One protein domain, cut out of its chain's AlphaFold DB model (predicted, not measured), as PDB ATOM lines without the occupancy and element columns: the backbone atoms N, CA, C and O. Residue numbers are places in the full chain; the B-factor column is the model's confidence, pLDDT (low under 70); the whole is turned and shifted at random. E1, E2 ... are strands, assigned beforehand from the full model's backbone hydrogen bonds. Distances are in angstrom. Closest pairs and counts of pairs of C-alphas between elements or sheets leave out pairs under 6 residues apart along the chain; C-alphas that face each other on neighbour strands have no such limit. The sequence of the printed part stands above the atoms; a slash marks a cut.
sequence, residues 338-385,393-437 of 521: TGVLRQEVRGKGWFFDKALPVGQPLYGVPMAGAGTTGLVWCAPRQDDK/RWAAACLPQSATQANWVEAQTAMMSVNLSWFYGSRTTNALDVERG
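What this domain is: This is residues 338 to 385 and 393 to 437 of the 521 residues of an uncharacterized protein of Caulobacter sp. UNC279MFTsu5.1 (UniProt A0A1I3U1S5). A strongly twisted sheet, E8 E7 E6 E5 E4 E1 E9, curls like part of a barrel, and the hairpin E2 and E3 faces it across the open side, its strands crossed to those of the sheet, in a lopsided sandwich of two sheets face to face. The long unnamed stretch of residues 412 to 426 swings round the outside between E7 and E8. The printed part has 93 residues, with nine named strands in the order E1 to E9 and no named helix; the class is all strand, and both sheets are antiparallel. The whole is compact, with a radius of gyration of the C-alphas of 12.1 A, and rounded, with spans of 33 by 26 by 25 A.

Where its parts are: Start with the longest strand: find C-alpha 375 at (-40.062, -13.872, -26.426), from where E5, residues 375 to 382, runs 22.7 A to C-alpha 382 at (-32.899, -11.697, -47.877). On one side of it look for E6, residues 394 to 399, 16.6 A long, followed in the sheet by E7, residues 405 to 411, 18.5 A long, and the edge strand E8, residues 427 to 429. On the other side come E4, residues 361 to 366, 16.7 A long, then E1, residues 338 to 341, and the edge strand E9, residues 434 to 436. The second sheet holds E2, residues 345 to 349, 13.3 A long, and E3, residues 352 to 356, 13.0 A long; find C-alpha 345 at (-48.465, -14.982, -40.907).

How they stand to each other: Look first at E5 and E6, antiparallel at 150 degrees, where N 379 and O 397 are 2.8 A apart, within hydrogen-bond range. E6, E7 and E8 form a meander, each strand the antiparallel neighbour of the one before; check N 398 and O 409 at 2.8 A, and N 429 and O 406 at 2.8 A. E4 and E5 are a hairpin, with N 365 and O 376 2.8 A apart. The pairing of E4 is staggered: residues 361 to 363 pair with E1, where N 362 and O 339 are 2.8 A apart, and residues 363 to 366 with E5. Beyond E1, N 340 and O 435 of E9 are 2.9 A apart. In the hairpin E2 and E3, N 347 and O 354 are 2.9 A apart. The closest C-alphas of E2 and E8 are those of Gly 347 and Arg 427, 5.6 A apart, while E2 and E9 are apart. The strands of the two sheets stand at 82 degrees to each other.

The domain as a whole: The two C-alphas farthest apart are those of Thr 372 and Lys 385, 35.8 A. Residues 386 to 392 are cut out, in the link from E5 to E6, and C-alphas 385 and 393 are 8.4 A apart across the cut. Of the links printed whole, E7 to E8 is long. The mean pLDDT of the printed part is 72.1, with 40 residues under 70, among them residues 367 to 374 and 417 to 430.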
ATOM      1  N   THR A 338     -34.621 -21.008 -31.393       94.12
ATOM      2  CA  THR A 338     -34.917 -21.191 -32.816       94.12
ATOM      3  C   THR A 338     -36.181 -22.022 -33.013       94.12
ATOM      4  O   THR A 338     -36.636 -22.710 -32.091       94.12
ATOM      5  N   GLY A 339     -36.780 -21.909 -34.193       94.38
ATOM      6  CA  GLY A 339     -37.938 -22.698 -34.575       94.38
ATOM      7  C   GLY A 339     -38.421 -22.402 -35.987       94.38
ATOM      8  O   GLY A 339     -37.869 -21.553 -36.686       94.38
ATOM      9  N   VAL A 340     -39.476 -23.101 -36.391       94.94
ATOM     10  CA  VAL A 340     -40.135 -22.917 -37.686       94.94
ATOM     11  C   VAL A 340     -41.591 -22.526 -37.498       94.94
ATOM     12  O   VAL A 340     -42.275 -22.978 -36.578       94.94
ATOM     13  N   LEU A 341     -42.069 -21.651 -38.372       92.38
ATOM     14  CA  LEU A 341     -43.441 -21.172 -38.341       92.38
ATOM     15  C   LEU A 341     -44.411 -22.272 -38.816       92.38
ATOM     16  O   LEU A 341     -44.288 -22.752 -39.941       92.38
ATOM     17  N   ARG A 342     -45.401 -22.659 -38.001       91.12
ATOM     18  CA  ARG A 342     -46.380 -23.716 -38.345       91.12
ATOM     19  C   ARG A 342     -47.574 -23.227 -39.160       91.12
ATOM     20  O   ARG A 342     -48.284 -24.030 -39.758       91.12
ATOM     21  N   GLN A 343     -47.784 -21.915 -39.216       88.00
ATOM     22  CA  GLN A 343     -48.897 -21.304 -39.938       88.00
ATOM     23  C   GLN A 343     -48.482 -20.025 -40.652       88.00
ATOM     24  O   GLN A 343     -47.631 -19.288 -40.173       88.00
ATOM     25  N   GLU A 344     -49.108 -19.716 -41.780       86.75
ATOM     26  CA  GLU A 344     -48.812 -18.477 -42.496       86.75
ATOM     27  C   GLU A 344     -49.164 -17.242 -41.642       86.75
ATOM     28  O   GLU A 344     -50.255 -17.140 -41.073       86.75
ATOM     29  N   VAL A 345     -48.251 -16.269 -41.587       84.44
ATOM     30  CA  VAL A 345     -48.465 -14.982 -40.907       84.44
ATOM     31  C   VAL A 345     -48.491 -13.873 -41.948       84.44
ATOM     32  O   VAL A 345     -47.515 -13.675 -42.666       84.44
ATOM     33  N   ARG A 346     -49.588 -13.106 -42.020       80.44
ATOM     34  CA  ARG A 346     -49.724 -11.967 -42.945       80.44
ATOM     35  C   ARG A 346     -49.822 -10.638 -42.218       80.44
ATOM     36  O   ARG A 346     -50.729 -10.444 -41.413       80.44
ATOM     37  N   GLY A 347     -48.963  -9.689 -42.581       71.19
ATOM     38  CA  GLY A 347     -49.087  -8.293 -42.166       71.19
ATOM     39  C   GLY A 347     -50.042  -7.529 -43.085       71.19
ATOM     40  O   GLY A 347     -49.660  -7.171 -44.197       71.19
ATOM     41  N   LYS A 348     -51.269  -7.232 -42.634       63.69
ATOM     42  CA  LYS A 348     -52.286  -6.527 -43.446       63.69
ATOM     43  C   LYS A 348     -52.292  -5.016 -43.238       63.69
ATOM     44  O   LYS A 348     -52.276  -4.537 -42.113       63.69
ATOM     45  N   GLY A 349     -52.397  -4.252 -44.321       58.41
ATOM     46  CA  GLY A 349     -52.683  -2.813 -44.274       58.41
ATOM     47  C   GLY A 349     -52.614  -2.159 -45.651       58.41
ATOM     48  O   GLY A 349     -52.196  -2.790 -46.615       58.41
ATOM     49  N   TRP A 350     -53.018  -0.888 -45.736       42.69
ATOM     50  CA  TRP A 350     -53.564  -0.273 -46.960       42.69
ATOM     51  C   TRP A 350     -52.705  -0.371 -48.240       42.69
ATOM     52  O   TRP A 350     -53.262  -0.390 -49.329       42.69
ATOM     53  N   PHE A 351     -51.376  -0.496 -48.114       53.34
ATOM     54  CA  PHE A 351     -50.431  -0.658 -49.236       53.34
ATOM     55  C   PHE A 351     -49.333  -1.703 -48.980       53.34
ATOM     56  O   PHE A 351     -48.244  -1.607 -49.539       53.34
ATOM     57  N   PHE A 352     -49.553  -2.659 -48.074       58.09
ATOM     58  CA  PHE A 352     -48.548  -3.693 -47.805       58.09
ATOM     59  C   PHE A 352     -49.225  -5.024 -47.509       58.09
ATOM     60  O   PHE A 352     -50.096  -5.108 -46.643       58.09
ATOM     61  N   ASP A 353     -48.813  -6.019 -48.283       67.25
ATOM     62  CA  ASP A 353     -49.253  -7.403 -48.231       67.25
ATOM     63  C   ASP A 353     -47.982  -8.254 -48.233       67.25
ATOM     64  O   ASP A 353     -47.437  -8.603 -49.281       67.25
ATOM     65  N   LYS A 354     -47.412  -8.452 -47.041       76.31
ATOM     66  CA  LYS A 354     -46.287  -9.365 -46.843       76.31
ATOM     67  C   LYS A 354     -46.759 -10.545 -46.011       76.31
ATOM     68  O   LYS A 354     -47.455 -10.368 -45.008       76.31
ATOM     69  N   ALA A 355     -46.330 -11.726 -46.425       84.50
ATOM     70  CA  ALA A 355     -46.561 -12.975 -45.727       84.50
ATOM     71  C   ALA A 355     -45.227 -13.592 -45.296       84.50
ATOM     72  O   ALA A 355     -44.207 -13.412 -45.968       84.50
ATOM     73  N   LEU A 356     -45.255 -14.314 -44.183       87.56
ATOM     74  CA  LEU A 356     -44.282 -15.344 -43.853       87.56
ATOM     75  C   LEU A 356     -44.965 -16.694 -44.079       87.56
ATOM     76  O   LEU A 356     -46.019 -16.928 -43.477       87.56
ATOM     77  N   PRO A 357     -44.425 -17.546 -44.962       90.31
ATOM     78  CA  PRO A 357     -45.021 -18.837 -45.263       90.31
ATOM     79  C   PRO A 357     -44.840 -19.829 -44.107       90.31
ATOM     80  O   PRO A 357     -43.976 -19.665 -43.245       90.31
ATOM     81  N   VAL A 358     -45.632 -20.900 -44.130       92.50
ATOM     82  CA  VAL A 358     -45.392 -22.088 -43.295       92.50
ATOM     83  C   VAL A 358     -43.982 -22.623 -43.563       92.50
ATOM     84  O   VAL A 358     -43.522 -22.625 -44.704       92.50
ATOM     85  N   GLY A 359     -43.289 -23.060 -42.514       91.38
ATOM     86  CA  GLY A 359     -41.907 -23.531 -42.571       91.38
ATOM     87  C   GLY A 359     -40.858 -22.418 -42.515       91.38
ATOM     88  O   GLY A 359     -39.669 -22.723 -42.522       91.38
ATOM     89  N   GLN A 360     -41.259 -21.142 -42.431       93.12
ATOM     90  CA  GLN A 360     -40.320 -20.026 -42.308       93.12
ATOM     91  C   GLN A 360     -39.415 -20.214 -41.073       93.12
ATOM     92  O   GLN A 360     -39.947 -20.318 -39.963       93.12
ATOM     93  N   PRO A 361     -38.075 -20.208 -41.229       93.06
ATOM     94  CA  PRO A 361     -37.153 -20.241 -40.100       93.06
ATOM     95  C   PRO A 361     -37.247 -18.951 -39.280       93.06
ATOM     96  O   PRO A 361     -37.294 -17.849 -39.841       93.06
ATOM     97  N   LEU A 362     -37.260 -19.102 -37.954       92.62
ATOM     98  CA  LEU A 362     -37.375 -18.028 -36.971       92.62
ATOM     99  C   LEU A 362     -36.317 -18.168 -35.872       92.62
ATOM    100  O   LEU A 362     -36.108 -19.253 -35.328       92.62
ATOM    101  N   TYR A 363     -35.730 -17.050 -35.456       92.25
ATOM    102  CA  TYR A 363     -34.972 -16.978 -34.207       92.25
ATOM    103  C   TYR A 363     -35.761 -16.223 -33.135       92.25
ATOM    104  O   TYR A 363     -36.511 -15.290 -33.424       92.25
ATOM    105  N   GLY A 364     -35.603 -16.646 -31.885       88.62
ATOM    106  CA  GLY A 364     -36.234 -16.034 -30.724       88.62
ATOM    107  C   GLY A 364     -35.307 -15.029 -30.045       88.62
ATOM    108  O   GLY A 364     -34.144 -15.324 -29.772       88.62
ATOM    109  N   VAL A 365     -35.835 -13.850 -29.732       85.19
ATOM    110  CA  VAL A 365     -35.176 -12.812 -28.940       85.19
ATOM    111  C   VAL A 365     -35.935 -12.658 -27.623       85.19
ATOM    112  O   VAL A 365     -37.050 -12.126 -27.623       85.19
ATOM    113  N   PRO A 366     -35.370 -13.127 -26.500       76.56
ATOM    114  CA  PRO A 366     -35.927 -12.878 -25.179       76.56
ATOM    115  C   PRO A 366     -35.955 -11.374 -24.929       76.56
ATOM    116  O   PRO A 366     -34.929 -10.698 -24.995       76.56
ATOM    117  N   MET A 367     -37.144 -10.832 -24.698       69.56
ATOM    118  CA  MET A 367     -37.345  -9.398 -24.567       69.56
ATOM    119  C   MET A 367     -38.411  -9.139 -23.514       69.56
ATOM    120  O   MET A 367     -39.583  -9.491 -23.670       69.56
ATOM    121  N   ALA A 368     -38.005  -8.482 -22.430       53.34
ATOM    122  CA  ALA A 368     -38.942  -8.020 -21.419       53.34
ATOM    123  C   ALA A 368     -39.985  -7.094 -22.077       53.34
ATOM    124  O   ALA A 368     -39.645  -6.226 -22.877       53.34
ATOM    125  N   GLY A 369     -41.269  -7.285 -21.780       50.28
ATOM    126  CA  GLY A 369     -42.343  -6.477 -22.368       50.28
ATOM    127  C   GLY A 369     -42.833  -6.904 -23.759       50.28
ATOM    128  O   GLY A 369     -43.748  -6.271 -24.281       50.28
ATOM    129  N   ALA A 370     -42.304  -7.986 -24.340       50.28
ATOM    130  CA  ALA A 370     -42.811  -8.603 -25.573       50.28
ATOM    131  C   ALA A 370     -44.112  -9.417 -25.372       50.28
ATOM    132  O   ALA A 370     -44.250 -10.529 -25.874       50.28
ATOM    133  N   GLY A 371     -45.055  -8.872 -24.600       51.22
ATOM    134  CA  GLY A 371     -46.286  -9.554 -24.195       51.22
ATOM    135  C   GLY A 371     -46.088 -10.634 -23.134       51.22
ATOM    136  O   GLY A 371     -45.132 -10.606 -22.362       51.22
ATOM    137  N   THR A 372     -47.034 -11.574 -23.077       52.09
ATOM    138  CA  THR A 372     -47.151 -12.600 -22.023       52.09
ATOM    139  C   THR A 372     -46.074 -13.682 -22.078       52.09
ATOM    140  O   THR A 372     -45.854 -14.349 -21.075       52.09
ATOM    141  N   THR A 373     -45.407 -13.870 -23.221       57.22
ATOM    142  CA  THR A 373     -44.423 -14.945 -23.437       57.22
ATOM    143  C   THR A 373     -42.976 -14.506 -23.218       57.22
ATOM    144  O   THR A 373     -42.098 -15.355 -23.173       57.22
ATOM    145  N   GLY A 374     -42.689 -13.200 -23.134       67.81
ATOM    146  CA  GLY A 374     -41.321 -12.689 -22.960       67.81
ATOM    147  C   GLY A 374     -40.356 -12.991 -24.118       67.81
ATOM    148  O   GLY A 374     -39.150 -12.794 -23.967       67.81
ATOM    149  N   LEU A 375     -40.857 -13.450 -25.271       77.44
ATOM    150  CA  LEU A 375     -40.062 -13.872 -26.426       77.44
ATOM    151  C   LEU A 375     -40.621 -13.257 -27.714       77.44
ATOM    152  O   LEU A 375     -41.795 -13.438 -28.033       77.44
ATOM    153  N   VAL A 376     -39.770 -12.572 -28.481       84.75
ATOM    154  CA  VAL A 376     -40.097 -12.095 -29.832       84.75
ATOM    155  C   VAL A 376     -39.498 -13.033 -30.860       84.75
ATOM    156  O   VAL A 376     -38.294 -13.265 -30.854       84.75
ATOM    157  N   TRP A 377     -40.315 -13.525 -31.783       88.62
ATOM    158  CA  TRP A 377     -39.829 -14.305 -32.915       88.62
ATOM    159  C   TRP A 377     -39.531 -13.407 -34.105       88.62
ATOM    160  O   TRP A 377     -40.343 -12.551 -34.451       88.62
ATOM    161  N   CYS A 378     -38.386 -13.610 -34.742       89.31
ATOM    162  CA  CYS A 378     -37.952 -12.850 -35.903       89.31
ATOM    163  C   CYS A 378     -37.624 -13.789 -37.062       89.31
ATOM    164  O   CYS A 378     -36.891 -14.762 -36.899       89.31
ATOM    165  N   ALA A 379     -38.165 -13.473 -38.235       90.75
ATOM    166  CA  ALA A 379     -37.879 -14.140 -39.492       90.75
ATOM    167  C   ALA A 379     -36.797 -13.359 -40.247       90.75
ATOM    168  O   ALA A 379     -37.105 -12.270 -40.747       90.75
ATOM    169  N   PRO A 380     -35.562 -13.871 -40.364       88.62
ATOM    170  CA  PRO A 380     -34.575 -13.277 -41.246       88.62
ATOM    171  C   PRO A 380     -35.015 -13.463 -42.702       88.62
ATOM    172  O   PRO A 380     -35.560 -14.498 -43.091       88.62
ATOM    173  N   ARG A 381     -34.787 -12.438 -43.517       79.69
ATOM    174  CA  ARG A 381     -35.157 -12.378 -44.928       79.69
ATOM    175  C   ARG A 381     -34.014 -11.788 -45.727       79.69
ATOM    176  O   ARG A 381     -33.462 -10.769 -45.331       79.69
ATOM    177  N   GLN A 382     -33.711 -12.373 -46.873       75.12
ATOM    178  CA  GLN A 382     -32.899 -11.697 -47.877       75.12
ATOM    179  C   GLN A 382     -33.811 -10.762 -48.679       75.12
ATOM    180  O   GLN A 382     -34.894 -11.171 -49.096       75.12
ATOM    181  N   ASP A 383     -33.427  -9.496 -48.851       65.06
ATOM    182  CA  ASP A 383     -34.130  -8.606 -49.777       65.06
ATOM    183  C   ASP A 383     -33.802  -9.000 -51.226       65.06
ATOM    184  O   ASP A 383     -32.658  -8.894 -51.666       65.06
ATOM    185  N   ASP A 384     -34.831  -9.346 -52.004       53.12
ATOM    186  CA  ASP A 384     -34.713  -9.739 -53.421       53.12
ATOM    187  C   ASP A 384     -34.274  -8.588 -54.355       53.12
ATOM    188  O   ASP A 384     -34.071  -8.777 -55.555       53.12
ATOM    189  N   LYS A 385     -34.182  -7.352 -53.840       53.97
ATOM    190  CA  LYS A 385     -33.835  -6.145 -54.607       53.97
ATOM    191  C   LYS A 385     -32.712  -5.372 -53.913       53.97
ATOM    192  O   LYS A 385     -33.013  -4.461 -53.133       53.97
ATOM    193  N   ARG A 393     -28.869  -7.650 -48.872       66.81
ATOM    194  CA  ARG A 393     -29.218  -6.972 -47.623       66.81
ATOM    195  C   ARG A 393     -30.193  -7.871 -46.889       66.81
ATOM    196  O   ARG A 393     -31.323  -8.053 -47.341       66.81
ATOM    197  N   TRP A 394     -29.750  -8.479 -45.805       73.75
ATOM    198  CA  TRP A 394     -30.647  -9.174 -44.911       73.75
ATOM    199  C   TRP A 394     -31.477  -8.139 -44.134       73.75
ATOM    200  O   TRP A 394     -30.982  -7.097 -43.701       73.75
ATOM    201  N   ALA A 395     -32.756  -8.438 -43.943       76.56
ATOM    202  CA  ALA A 395     -33.675  -7.758 -43.035       76.56
ATOM    203  C   ALA A 395     -34.332  -8.805 -42.125       76.56
ATOM    204  O   ALA A 395     -34.203 -10.003 -42.370       76.56
ATOM    205  N   ALA A 396     -35.053  -8.386 -41.086       81.75
ATOM    206  CA  ALA A 396     -35.878  -9.313 -40.314       81.75
ATOM    207  C   ALA A 396     -37.298  -8.790 -40.120       81.75
ATOM    208  O   ALA A 396     -37.503  -7.611 -39.850       81.75
ATOM    209  N   ALA A 397     -38.277  -9.686 -40.202       85.06
ATOM    210  CA  ALA A 397     -39.636  -9.422 -39.749       85.06
ATOM    211  C   ALA A 397     -39.806 -10.000 -38.340       85.06
ATOM    212  O   ALA A 397     -39.844 -11.215 -38.166       85.06
ATOM    213  N   CYS A 398     -39.889  -9.135 -37.336       84.38
ATOM    214  CA  CYS A 398     -40.086  -9.498 -35.940       84.38
ATOM    215  C   CYS A 398     -41.560  -9.390 -35.543       84.38
ATOM    216  O   CYS A 398     -42.261  -8.459 -35.944       84.38
ATOM    217  N   LEU A 399     -42.014 -10.357 -34.747       84.12
ATOM    218  CA  LEU A 399     -43.416 -10.618 -34.431       84.12
ATOM    219  C   LEU A 399     -43.654 -10.610 -32.916       84.12
ATOM    220  O   LEU A 399     -43.896 -11.660 -32.317       84.12
ATOM    221  N   PRO A 400     -43.545  -9.452 -32.246       76.62
ATOM    222  CA  PRO A 400     -43.881  -9.359 -30.834       76.62
ATOM    223  C   PRO A 400     -45.370  -9.651 -30.617       76.62
ATOM    224  O   PRO A 400     -46.239  -9.072 -31.280       76.62
ATOM    225  N   GLN A 401     -45.653 -10.547 -29.674       68.19
ATOM    226  CA  GLN A 401     -47.000 -11.033 -29.396       68.19
ATOM    227  C   GLN A 401     -47.664 -10.225 -28.277       68.19
ATOM    228  O   GLN A 401     -47.032  -9.850 -27.299       68.19
ATOM    229  N   SER A 402     -48.960  -9.962 -28.405       60.19
ATOM    230  CA  SER A 402     -49.823  -9.426 -27.355       60.19
ATOM    231  C   SER A 402     -51.095 -10.268 -27.317       60.19
ATOM    232  O   SER A 402     -51.923 -10.202 -28.226       60.19
ATOM    233  N   ALA A 403     -51.226 -11.112 -26.288       62.69
ATOM    234  CA  ALA A 403     -52.311 -12.085 -26.160       62.69
ATOM    235  C   ALA A 403     -52.488 -12.949 -27.433       62.69
ATOM    236  O   ALA A 403     -51.625 -13.769 -27.751       62.69
ATOM    237  N   THR A 404     -53.594 -12.774 -28.162       63.25
ATOM    238  CA  THR A 404     -53.977 -13.572 -29.341       63.25
ATOM    239  C   THR A 404     -53.499 -12.995 -30.676       63.25
ATOM    240  O   THR A 404     -53.841 -13.539 -31.724       63.25
ATOM    241  N   GLN A 405     -52.733 -11.901 -30.671       65.75
ATOM    242  CA  GLN A 405     -52.274 -11.236 -31.893       65.75
ATOM    243  C   GLN A 405     -50.771 -10.978 -31.846       65.75
ATOM    244  O   GLN A 405     -50.224 -10.643 -30.797       65.75
ATOM    245  N   ALA A 406     -50.101 -11.089 -32.991       70.88
ATOM    246  CA  ALA A 406     -48.725 -10.626 -33.150       70.88
ATOM    247  C   ALA A 406     -48.678  -9.368 -34.022       70.88
ATOM    248  O   ALA A 406     -49.461  -9.223 -34.964       70.88
ATOM    249  N   ASN A 407     -47.758  -8.456 -33.714       74.44
ATOM    250  CA  ASN A 407     -47.525  -7.259 -34.515       74.44
ATOM    251  C   ASN A 407     -46.398  -7.504 -35.511       74.44
ATOM    252  O   ASN A 407     -45.349  -7.992 -35.122       74.44
ATOM    253  N   TRP A 408     -46.568  -7.105 -36.769       78.12
ATOM    254  CA  TRP A 408     -45.467  -7.135 -37.735       78.12
ATOM    255  C   TRP A 408     -44.546  -5.921 -37.579       78.12
ATOM    256  O   TRP A 408     -45.004  -4.785 -37.718       78.12
ATOM    257  N   VAL A 409     -43.248  -6.155 -37.360       74.75
ATOM    258  CA  VAL A 409     -42.215  -5.111 -37.263       74.75
ATOM    259  C   VAL A 409     -41.031  -5.462 -38.162       74.75
ATOM    260  O   VAL A 409     -40.442  -6.526 -38.028       74.75
ATOM    261  N   GLU A 410     -40.651  -4.562 -39.067       74.06
ATOM    262  CA  GLU A 410     -39.436  -4.723 -39.879       74.06
ATOM    263  C   GLU A 410     -38.227  -4.199 -39.090       74.06
ATOM    264  O   GLU A 410     -38.135  -3.007 -38.788       74.06
ATOM    265  N   ALA A 411     -37.301  -5.088 -38.750       67.62
ATOM    266  CA  ALA A 411     -36.051  -4.769 -38.085       67.62
ATOM    267  C   ALA A 411     -34.920  -4.584 -39.106       67.62
ATOM    268  O   ALA A 411     -34.800  -5.323 -40.083       67.62
ATOM    269  N   GLN A 412     -34.066  -3.588 -38.853       60.38
ATOM    270  CA  GLN A 412     -32.918  -3.289 -39.714       60.38
ATOM    271  C   GLN A 412     -31.765  -4.281 -39.532       60.38
ATOM    272  O   GLN A 412     -31.036  -4.529 -40.486       60.38
ATOM    273  N   THR A 413     -31.585  -4.835 -38.327       67.00
ATOM    274  CA  THR A 413     -30.588  -5.877 -38.062       67.00
ATOM    275  C   THR A 413     -31.240  -7.248 -38.166       67.00
ATOM    276  O   THR A 413     -32.105  -7.604 -37.365       67.00
ATOM    277  N   ALA A 414     -30.825  -8.006 -39.175       71.44
ATOM    278  CA  ALA A 414     -31.531  -9.202 -39.612       71.44
ATOM    279  C   ALA A 414     -31.261 -10.466 -38.799       71.44
ATOM    280  O   ALA A 414     -32.095 -11.358 -38.793       71.44
ATOM    281  N   MET A 415     -30.092 -10.555 -38.162       77.69
ATOM    282  CA  MET A 415     -29.649 -11.762 -37.450       77.69
ATOM    283  C   MET A 415     -29.510 -11.546 -35.947       77.69
ATOM    284  O   MET A 415     -29.136 -12.448 -35.220       77.69
ATOM    285  N   MET A 416     -29.799 -10.345 -35.447       74.19
ATOM    286  CA  MET A 416     -30.024 -10.108 -34.024       74.19
ATOM    287  C   MET A 416     -30.612  -8.717 -33.845       74.19
ATOM    288  O   MET A 416     -29.936  -7.696 -34.001       74.19
ATOM    289  N   SER A 417     -31.891  -8.660 -33.500       61.91
ATOM    290  CA  SER A 417     -32.551  -7.403 -33.170       61.91
ATOM    291  C   SER A 417     -32.529  -7.237 -31.657       61.91
ATOM    292  O   SER A 417     -33.460  -7.621 -30.961       61.91
ATOM    293  N   VAL A 418     -31.444  -6.661 -31.135       52.38
ATOM    294  CA  VAL A 418     -31.368  -6.230 -29.722       52.38
ATOM    295  C   VAL A 418     -32.311  -5.069 -29.424       52.38
ATOM    296  O   VAL A 418     -32.546  -4.725 -28.268       52.38
ATOM    297  N   ASN A 419     -32.844  -4.454 -30.478       49.34
ATOM    298  CA  ASN A 419     -33.802  -3.393 -30.360       49.34
ATOM    299  C   ASN A 419     -34.827  -3.399 -31.501       49.34
ATOM    300  O   ASN A 419     -34.461  -3.424 -32.675       49.34
ATOM    301  N   LEU A 420     -36.102  -3.290 -31.139       50.19
ATOM    302  CA  LEU A 420     -37.210  -3.084 -32.060       50.19
ATOM    303  C   LEU A 420     -37.743  -1.666 -31.852       50.19
ATOM    304  O   LEU A 420     -38.330  -1.355 -30.818       50.19
ATOM    305  N   SER A 421     -37.508  -0.780 -32.822       43.50
ATOM    306  CA  SER A 421     -38.113   0.549 -32.821       43.50
ATOM    307  C   SER A 421     -39.516   0.485 -33.421       43.50
ATOM    308  O   SER A 421     -39.720   0.179 -34.594       43.50
ATOM    309  N   TRP A 422     -40.507   0.806 -32.600       45.34
ATOM    310  CA  TRP A 422     -41.919   0.829 -32.969       45.34
ATOM    311  C   TRP A 422     -42.268   2.144 -33.668       45.34
ATOM    312  O   TRP A 422     -42.955   2.992 -33.104       45.34
ATOM    313  N   PHE A 423     -41.770   2.367 -34.881       33.59
ATOM    314  CA  PHE A 423     -42.234   3.497 -35.686       33.59
ATOM    315  C   PHE A 423     -43.240   3.022 -36.732       33.59
ATOM    316  O   PHE A 423     -42.912   2.199 -37.572       33.59
ATOM    317  N   TYR A 424     -44.447   3.600 -36.668       33.25
ATOM    318  CA  TYR A 424     -45.502   3.583 -37.687       33.25
ATOM    319  C   TYR A 424     -45.893   2.213 -38.269       33.25
ATOM    320  O   TYR A 424     -45.228   1.652 -39.132       33.25
ATOM    321  N   GLY A 425     -47.103   1.764 -37.918       40.69
ATOM    322  CA  GLY A 425     -47.800   0.717 -38.665       40.69
ATOM    323  C   GLY A 425     -47.650  -0.688 -38.099       40.69
ATOM    324  O   GLY A 425     -47.496  -1.620 -38.884       40.69
ATOM    325  N   SER A 426     -47.751  -0.855 -36.773       46.34
ATOM    326  CA  SER A 426     -48.038  -2.167 -36.181       46.34
ATOM    327  C   SER A 426     -49.299  -2.725 -36.835       46.34
ATOM    328  O   SER A 426     -50.390  -2.164 -36.698       46.34
ATOM    329  N   ARG A 427     -49.135  -3.791 -37.610       60.28
ATOM    330  CA  ARG A 427     -50.237  -4.474 -38.279       60.28
ATOM    331  C   ARG A 427     -50.511  -5.743 -37.513       60.28
ATOM    332  O   ARG A 427     -49.593  -6.532 -37.290       60.28
ATOM    333  N   THR A 428     -51.757  -5.889 -37.093       55.81
ATOM    334  CA  THR A 428     -52.219  -7.061 -36.367       55.81
ATOM    335  C   THR A 428     -52.188  -8.268 -37.295       55.81
ATOM    336  O   THR A 428     -52.619  -8.216 -38.449       55.81
ATOM    337  N   THR A 429     -51.628  -9.352 -36.786       62.59
ATOM    338  CA  THR A 429     -51.582 -10.659 -37.435       62.59
ATOM    339  C   THR A 429     -52.204 -11.692 -36.493       62.59
ATOM    340  O   THR A 429     -52.468 -11.388 -35.324       62.59
ATOM    341  N   ASN A 430     -52.483 -12.896 -36.997       67.12
ATOM    342  CA  ASN A 430     -52.986 -13.993 -36.167       67.12
ATOM    343  C   ASN A 430     -51.985 -14.330 -35.042       67.12
ATOM    344  O   ASN A 430     -50.826 -13.909 -35.087       67.12
ATOM    345  N   ALA A 431     -52.424 -15.087 -34.029       70.50
ATOM    346  CA  ALA A 431     -51.521 -15.628 -33.012       70.50
ATOM    347  C   ALA A 431     -50.335 -16.338 -33.680       70.50
ATOM    348  O   ALA A 431     -50.462 -16.856 -34.785       70.50
ATOM    349  N   LEU A 432     -49.175 -16.355 -33.035       80.81
ATOM    350  CA  LEU A 432     -48.017 -17.038 -33.591       80.81
ATOM    351  C   LEU A 432     -48.032 -18.512 -33.173       80.81
ATOM    352  O   LEU A 432     -48.225 -18.803 -31.995       80.81
ATOM    353  N   ASP A 433     -47.796 -19.419 -34.120       86.12
ATOM    354  CA  ASP A 433     -47.543 -20.832 -33.831       86.12
ATOM    355  C   ASP A 433     -46.156 -21.201 -34.364       86.12
ATOM    356  O   ASP A 433     -45.907 -21.155 -35.575       86.12
ATOM    357  N   VAL A 434     -45.236 -21.490 -33.442       88.56
ATOM    358  CA  VAL A 434     -43.834 -21.797 -33.736       88.56
ATOM    359  C   VAL A 434     -43.477 -23.136 -33.131       88.56
ATOM    360  O   VAL A 434     -43.554 -23.337 -31.918       88.56
ATOM    361  N   GLU A 435     -42.992 -24.025 -33.983       93.56
ATOM    362  CA  GLU A 435     -42.350 -25.255 -33.566       93.56
ATOM    363  C   GLU A 435     -40.904 -24.971 -33.185       93.56
ATOM    364  O   GLU A 435     -40.086 -24.658 -34.050       93.56
ATOM    365  N   ARG A 436     -40.575 -25.062 -31.893       91.38
ATOM    366  CA  ARG A 436     -39.185 -24.924 -31.450       91.38
ATOM    367  C   ARG A 436     -38.357 -26.086 -31.985       91.38
ATOM    368  O   ARG A 436     -38.742 -27.243 -31.853       91.38
ATOM    369  N   GLY A 437     -37.194 -25.767 -32.524       90.69
ATOM    370  CA  GLY A 437     -36.288 -26.740 -33.111       90.69
ATOM    371  C   GLY A 437     -35.090 -26.044 -33.744       90.69
ATOM    372  O   GLY A 437     -35.151 -24.836 -33.979       90.69
TER     373      GLY A 437